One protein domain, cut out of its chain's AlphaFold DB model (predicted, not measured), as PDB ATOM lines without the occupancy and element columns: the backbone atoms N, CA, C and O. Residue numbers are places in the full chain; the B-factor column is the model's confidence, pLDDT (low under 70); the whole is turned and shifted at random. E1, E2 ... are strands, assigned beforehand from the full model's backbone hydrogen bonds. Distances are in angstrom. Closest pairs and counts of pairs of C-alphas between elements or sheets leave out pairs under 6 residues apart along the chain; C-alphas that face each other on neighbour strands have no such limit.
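What this domain is: This is residues 2 to 26, 33 to 48 and 57 to 70 of the 70 residues of the protein "LRRNT domain-containing protein" of Petromyzon marinus (UniProt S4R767). Little of this domain is regular: a hairpin of E1 and E2 with E3 beside E2 makes a small sheet, extended beside E3 by residues 61 to 62, which pair parallel with residues 37 to 38. The 55 printed residues include no named helix and three strands, E1, E2, E3 along the chain and across the mixed sheet; the class is all strand, with 10 residues in named elements. The whole is compact, radius of gyration of the C-alphas 11.2 A, and elongated, spanning 32 by 21 by 15 A.

Where its parts are: E1, residues 9 to 11, is 7.1 A long and begins at C-alpha 9 (106.480, 118.319, 87.688). E2, residues 16 to 18, is 6.7 A long. E3, residues 37 to 40, is 8.8 A long and ends at C-alpha 40 (105.285, 128.303, 87.975).

How they stand to each other: E1 and E2 form an antiparallel hairpin with a tight link; N 9 and O 18 are 2.8 A apart, within hydrogen-bond range. E2 and E3 are parallel at 15 degrees, with N 17 and O 37 within range at 2.9 A. Edge strands E1 and E3 are apart.

The domain as a whole: The farthest C-alphas, Gly 13 and Gln 70, are 33.4 A apart. Residues 27 to 32 of the chain are cut out and not printed, with C-alphas 26 and 33 lying 17.4 A apart across the cut, and residues 49 to 56 of the chain are cut out and not printed, with C-alphas 48 and 57 lying 17.5 A apart across the cut. Residues 2 to 4 and 21 to 22 have pLDDT under 70.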
ATOM      1  N   CYS A   2     106.181 114.667  79.113       64.44
ATOM      2  CA  CYS A   2     106.596 115.630  80.130       64.44
ATOM      3  C   CYS A   2     107.384 114.993  81.292       64.44
ATOM      4  O   CYS A   2     108.066 115.690  82.031       64.44
ATOM      5  N   GLU A   3     107.369 113.661  81.409       61.81
ATOM      6  CA  GLU A   3     108.220 112.882  82.321       61.81
ATOM      7  C   GLU A   3     109.728 113.153  82.167       61.81
ATOM      8  O   GLU A   3     110.483 112.867  83.093       61.81
ATOM      9  N   THR A   4     110.181 113.729  81.045       65.94
ATOM     10  CA  THR A   4     111.598 114.072  80.843       65.94
ATOM     11  C   THR A   4     111.980 115.463  81.344       65.94
ATOM     12  O   THR A   4     113.169 115.735  81.449       65.94
ATOM     13  N   VAL A   5     111.028 116.347  81.693       73.56
ATOM     14  CA  VAL A   5     111.348 117.727  82.107       73.56
ATOM     15  C   VAL A   5     112.080 117.719  83.452       73.56
ATOM     16  O   VAL A   5     111.482 117.753  84.531       73.56
ATOM     17  N   THR A   6     113.407 117.687  83.386       77.25
ATOM     18  CA  THR A   6     114.269 117.634  84.565       77.25
ATOM     19  C   THR A   6     114.055 118.881  85.421       77.25
ATOM     20  O   THR A   6     114.206 120.009  84.957       77.25
ATOM     21  N   GLY A   7     113.714 118.681  86.696       80.75
ATOM     22  CA  GLY A   7     113.494 119.785  87.631       80.75
ATOM     23  C   GLY A   7     112.115 120.444  87.532       80.75
ATOM     24  O   GLY A   7     111.949 121.539  88.060       80.75
ATOM     25  N   CYS A   8     111.121 119.793  86.922       88.38
ATOM     26  CA  CYS A   8     109.720 120.211  86.992       88.38
ATOM     27  C   CYS A   8     108.805 119.007  87.250       88.38
ATOM     28  O   CYS A   8     109.195 117.852  87.098       88.38
ATOM     29  N   THR A   9     107.580 119.278  87.684       88.38
ATOM     30  CA  THR A   9     106.480 118.319  87.688       88.38
ATOM     31  C   THR A   9     105.518 118.651  86.559       88.38
ATOM     32  O   THR A   9     105.395 119.803  86.135       88.38
ATOM     33  N   CYS A  10     104.832 117.626  86.072       89.31
ATOM     34  CA  CYS A  10     103.972 117.737  84.911       89.31
ATOM     35  C   CYS A  10     102.594 117.138  85.157       89.31
ATOM     36  O   CYS A  10     102.462 116.094  85.792       89.31
ATOM     37  N   ASN A  11     101.581 117.771  84.572       91.06
ATOM     38  CA  ASN A  11     100.249 117.205  84.421       91.06
ATOM     39  C   ASN A  11      99.935 117.055  82.929       91.06
ATOM     40  O   ASN A  11      99.565 118.021  82.262       91.06
ATOM     41  N   GLU A  12     100.059 115.835  82.410       90.06
ATOM     42  CA  GLU A  12      99.816 115.529  80.994       90.06
ATOM     43  C   GLU A  12      98.359 115.738  80.575       90.06
ATOM     44  O   GLU A  12      98.098 116.236  79.481       90.06
ATOM     45  N   GLY A  13      97.401 115.417  81.451       91.75
ATOM     46  CA  GLY A  13      95.974 115.581  81.159       91.75
ATOM     47  C   GLY A  13      95.581 117.046  80.964       91.75
ATOM     48  O   GLY A  13      94.735 117.357  80.127       91.75
ATOM     49  N   LYS A  14      96.229 117.954  81.699       92.69
ATOM     50  CA  LYS A  14      96.001 119.403  81.602       92.69
ATOM     51  C   LYS A  14      97.025 120.142  80.737       92.69
ATOM     52  O   LYS A  14      96.817 121.314  80.434       92.69
ATOM     53  N   LYS A  15      98.104 119.472  80.319       93.50
ATOM     54  CA  LYS A  15      99.257 120.072  79.626       93.50
ATOM     55  C   LYS A  15      99.888 121.211  80.429       93.50
ATOM     56  O   LYS A  15     100.142 122.297  79.904       93.50
ATOM     57  N   GLU A  16     100.115 120.944  81.712       93.38
ATOM     58  CA  GLU A  16     100.678 121.896  82.673       93.38
ATOM     59  C   GLU A  16     102.076 121.473  83.117       93.38
ATOM     60  O   GLU A  16     102.315 120.300  83.414       93.38
ATOM     61  N   VAL A  17     102.970 122.454  83.224       92.56
ATOM     62  CA  VAL A  17     104.320 122.311  83.771       92.56
ATOM     63  C   VAL A  17     104.457 123.201  85.003       92.56
ATOM     64  O   VAL A  17     104.107 124.383  84.972       92.56
ATOM     65  N   ASN A  18     104.977 122.640  86.092       91.06
ATOM     66  CA  ASN A  18     105.256 123.348  87.336       91.06
ATOM     67  C   ASN A  18     106.707 123.104  87.776       91.06
ATOM     68  O   ASN A  18     107.098 121.985  88.092       91.06
ATOM     69  N   CYS A  19     107.507 124.166  87.834       88.69
ATOM     70  CA  CYS A  19     108.928 124.116  88.169       88.69
ATOM     71  C   CYS A  19     109.261 124.757  89.533       88.69
ATOM     72  O   CYS A  19     110.384 125.208  89.772       88.69
ATOM     73  N   GLN A  20     108.286 124.843  90.439       82.44
ATOM     74  CA  GLN A  20     108.427 125.517  91.731       82.44
ATOM     75  C   GLN A  20     109.427 124.811  92.672       82.44
ATOM     76  O   GLN A  20     109.378 123.597  92.857       82.44
ATOM     77  N   TYR A  21     110.307 125.591  93.316       69.12
ATOM     78  CA  TYR A  21     111.290 125.147  94.329       69.12
ATOM     79  C   TYR A  21     112.308 124.091  93.872       69.12
ATOM     80  O   TYR A  21     112.841 123.342  94.690       69.12
ATOM     81  N   LYS A  22     112.616 124.026  92.574       69.06
ATOM     82  CA  LYS A  22     113.556 123.030  92.028       69.06
ATOM     83  C   LYS A  22     114.967 123.558  91.767       69.06
ATOM     84  O   LYS A  22     115.791 122.822  91.240       69.06
ATOM     85  N   GLY A  23     115.259 124.802  92.158       72.06
ATOM     86  CA  GLY A  23     116.599 125.385  92.020       72.06
ATOM     87  C   GLY A  23     117.098 125.380  90.573       72.06
ATOM     88  O   GLY A  23     118.265 125.074  90.323       72.06
ATOM     89  N   LEU A  24     116.198 125.652  89.621       79.31
ATOM     90  CA  LEU A  24     116.511 125.637  88.197       79.31
ATOM     91  C   LEU A  24     117.682 126.573  87.888       79.31
ATOM     92  O   LEU A  24     117.721 127.700  88.361       79.31
ATOM     93  N   LYS A  25     118.630 126.124  87.063       79.00
ATOM     94  CA  LYS A  25     119.757 126.955  86.595       79.00
ATOM     95  C   LYS A  25     119.524 127.570  85.218       79.00
ATOM     96  O   LYS A  25     120.307 128.411  84.794       79.00
ATOM     97  N   ALA A  26     118.461 127.152  84.538       82.12
ATOM     98  CA  ALA A  26     118.032 127.634  83.234       82.12
ATOM     99  C   ALA A  26     116.544 127.306  83.040       82.12
ATOM    100  O   ALA A  26     115.981 126.504  83.789       82.12
ATOM    101  N   ALA A  33     106.217 120.615  73.436       91.44
ATOM    102  CA  ALA A  33     105.690 121.657  72.549       91.44
ATOM    103  C   ALA A  33     104.156 121.825  72.631       91.44
ATOM    104  O   ALA A  33     103.621 122.864  72.243       91.44
ATOM    105  N   ASP A  34     103.447 120.811  73.138       92.94
ATOM    106  CA  ASP A  34     102.005 120.824  73.397       92.94
ATOM    107  C   ASP A  34     101.629 121.336  74.800       92.94
ATOM    108  O   ASP A  34     100.444 121.349  75.143       92.94
ATOM    109  N   THR A  35     102.605 121.796  75.596       93.69
ATOM    110  CA  THR A  35     102.369 122.475  76.878       93.69
ATOM    111  C   THR A  35     101.488 123.701  76.668       93.69
ATOM    112  O   THR A  35     101.781 124.561  75.836       93.69
ATOM    113  N   LYS A  36     100.419 123.796  77.459       95.94
ATOM    114  CA  LYS A  36      99.499 124.938  77.453       95.94
ATOM    115  C   LYS A  36      99.806 125.921  78.564       95.94
ATOM    116  O   LYS A  36      99.715 127.126  78.349       95.94
ATOM    117  N   ASN A  37     100.200 125.424  79.733       95.44
ATOM    118  CA  ASN A  37     100.397 126.277  80.896       95.44
ATOM    119  C   ASN A  37     101.739 125.983  81.563       95.44
ATOM    120  O   ASN A  37     102.006 124.855  81.976       95.44
ATOM    121  N   ILE A  38     102.547 127.022  81.740       93.38
ATOM    122  CA  ILE A  38     103.664 127.017  82.685       93.38
ATOM    123  C   ILE A  38     103.159 127.723  83.941       93.38
ATOM    124  O   ILE A  38     103.061 128.950  83.981       93.38
ATOM    125  N   TYR A  39     102.765 126.928  84.940       89.44
ATOM    126  CA  TYR A  39     102.053 127.418  86.125       89.44
ATOM    127  C   TYR A  39     102.977 128.126  87.116       89.44
ATOM    128  O   TYR A  39     102.568 129.080  87.774       89.44
ATOM    129  N   THR A  40     104.230 127.671  87.185       86.44
ATOM    130  CA  THR A  40     105.285 128.303  87.975       86.44
ATOM    131  C   THR A  40     106.631 128.033  87.320       86.44
ATOM    132  O   THR A  40     107.008 126.873  87.147       86.44
ATOM    133  N   LEU A  41     107.385 129.084  87.008       86.94
ATOM    134  CA  LEU A  41     108.780 129.000  86.580       86.94
ATOM    135  C   LEU A  41     109.597 129.965  87.432       86.94
ATOM    136  O   LEU A  41     109.423 131.164  87.295       86.94
ATOM    137  N   LEU A  42     110.463 129.450  88.309       85.06
ATOM    138  CA  LEU A  42     111.324 130.262  89.174       85.06
ATOM    139  C   LEU A  42     112.790 130.041  88.814       85.06
ATOM    140  O   LEU A  42     113.287 128.914  88.856       85.06
ATOM    141  N   LEU A  43     113.474 131.130  88.485       84.06
ATOM    142  CA  LEU A  43     114.842 131.166  87.994       84.06
ATOM    143  C   LEU A  43     115.692 132.101  88.880       84.06
ATOM    144  O   LEU A  43     115.214 133.154  89.305       84.06
ATOM    145  N   PRO A  44     116.961 131.755  89.162       80.38
ATOM    146  CA  PRO A  44     117.844 132.520  90.044       80.38
ATOM    147  C   PRO A  44     118.512 133.720  89.355       80.38
ATOM    148  O   PRO A  44     119.349 134.384  89.957       80.38
ATOM    149  N   PHE A  45     118.198 133.978  88.089       81.88
ATOM    150  CA  PHE A  45     118.836 135.002  87.269       81.88
ATOM    151  C   PHE A  45     117.829 136.051  86.801       81.88
ATOM    152  O   PHE A  45     116.618 135.839  86.806       81.88
ATOM    153  N   LYS A  46     118.362 137.205  86.394       87.50
ATOM    154  CA  LYS A  46     117.576 138.413  86.127       87.50
ATOM    155  C   LYS A  46     117.130 138.583  84.678       87.50
ATOM    156  O   LYS A  46     116.490 139.572  84.355       87.50
ATOM    157  N   GLN A  47     117.499 137.659  83.797       87.69
ATOM    158  CA  GLN A  47     117.215 137.772  82.370       87.69
ATOM    159  C   GLN A  47     116.829 136.422  81.792       87.69
ATOM    160  O   GLN A  47     117.474 135.410  82.063       87.69
ATOM    161  N   LEU A  48     115.800 136.419  80.954       87.75
ATOM    162  CA  LEU A  48     115.475 135.268  80.130       87.75
ATOM    163  C   LEU A  48     116.258 135.354  78.817       87.75
ATOM    164  O   LEU A  48     116.343 136.439  78.236       87.75
ATOM    165  N   THR A  57     104.472 126.727  71.007       94.81
ATOM    166  CA  THR A  57     103.415 127.346  70.183       94.81
ATOM    167  C   THR A  57     101.999 127.167  70.734       94.81
ATOM    168  O   THR A  57     101.069 127.817  70.257       94.81
ATOM    169  N   LYS A  58     101.813 126.271  71.709       96.44
ATOM    170  CA  LYS A  58     100.533 126.025  72.386       96.44
ATOM    171  C   LYS A  58     100.424 126.712  73.747       96.44
ATOM    172  O   LYS A  58      99.372 126.590  74.371       96.44
ATOM    173  N   LEU A  59     101.461 127.432  74.181       95.56
ATOM    174  CA  LEU A  59     101.488 128.110  75.471       95.56
ATOM    175  C   LEU A  59     100.431 129.221  75.508       95.56
ATOM    176  O   LEU A  59     100.479 130.173  74.734       95.56
ATOM    177  N   THR A  60      99.475 129.087  76.420       97.12
ATOM    178  CA  THR A  60      98.392 130.047  76.670       97.12
ATOM    179  C   THR A  60      98.548 130.771  77.999       97.12
ATOM    180  O   THR A  60      97.992 131.850  78.172       97.12
ATOM    181  N   PHE A  61      99.300 130.190  78.937       97.12
ATOM    182  CA  PHE A  61      99.561 130.783  80.242       97.12
ATOM    183  C   PHE A  61     101.026 130.600  80.640       97.12
ATOM    184  O   PHE A  61     101.564 129.493  80.581       97.12
ATOM    185  N   LEU A  62     101.650 131.691  81.080       94.56
ATOM    186  CA  LEU A  62     103.021 131.727  81.569       94.56
ATOM    187  C   LEU A  62     103.073 132.564  82.845       94.56
ATOM    188  O   LEU A  62     102.877 133.777  82.800       94.56
ATOM    189  N   ASN A  63     103.371 131.916  83.967       92.94
ATOM    190  CA  ASN A  63     103.587 132.600  85.230       92.94
ATOM    191  C   ASN A  63     105.084 132.786  85.515       92.94
ATOM    192  O   ASN A  63     105.814 131.811  85.723       92.94
ATOM    193  N   LEU A  64     105.514 134.049  85.556       90.75
ATOM    194  CA  LEU A  64     106.868 134.474  85.927       90.75
ATOM    195  C   LEU A  64     106.900 135.232  87.263       90.75
ATOM    196  O   LEU A  64     107.911 135.855  87.596       90.75
ATOM    197  N   GLU A  65     105.818 135.200  88.035       89.31
ATOM    198  CA  GLU A  65     105.756 135.842  89.343       89.31
ATOM    199  C   GLU A  65     106.824 135.278  90.295       89.31
ATOM    200  O   GLU A  65     107.127 134.084  90.298       89.31
ATOM    201  N   GLY A  66     107.429 136.159  91.096       86.25
ATOM    202  CA  GLY A  66     108.460 135.787  92.068       86.25
ATOM    203  C   GLY A  66     109.857 135.550  91.483       86.25
ATOM    204  O   GLY A  66     110.772 135.216  92.237       86.25
ATOM    205  N   ASN A  67     110.059 135.737  90.172       87.38
ATOM    206  CA  ASN A  67     111.406 135.790  89.599       87.38
ATOM    207  C   ASN A  67     112.112 137.117  89.907       87.38
ATOM    208  O   ASN A  67     111.499 138.101  90.310       87.38
ATOM    209  N   GLN A  68     113.417 137.154  89.639       88.06
ATOM    210  CA  GLN A  68     114.253 138.354  89.757       88.06
ATOM    211  C   GLN A  68     114.448 139.067  88.407       88.06
ATOM    212  O   GLN A  68     115.467 139.728  88.212       88.06
ATOM    213  N   LEU A  69     113.521 138.878  87.458       87.50
ATOM    214  CA  LEU A  69     113.628 139.430  86.103       87.50
ATOM    215  C   LEU A  69     113.642 140.966  86.136       87.50
ATOM    216  O   LEU A  69     112.894 141.569  86.907       87.50
ATOM    217  N   GLN A  70     114.508 141.570  85.319       81.00
ATOM    218  CA  GLN A  70     114.618 143.020  85.110       81.00
ATOM    219  C   GLN A  70     114.046 143.440  83.762       81.00
ATOM    220  O   GLN A  70     114.197 142.657  82.797       81.00
TER     221      GLN A  70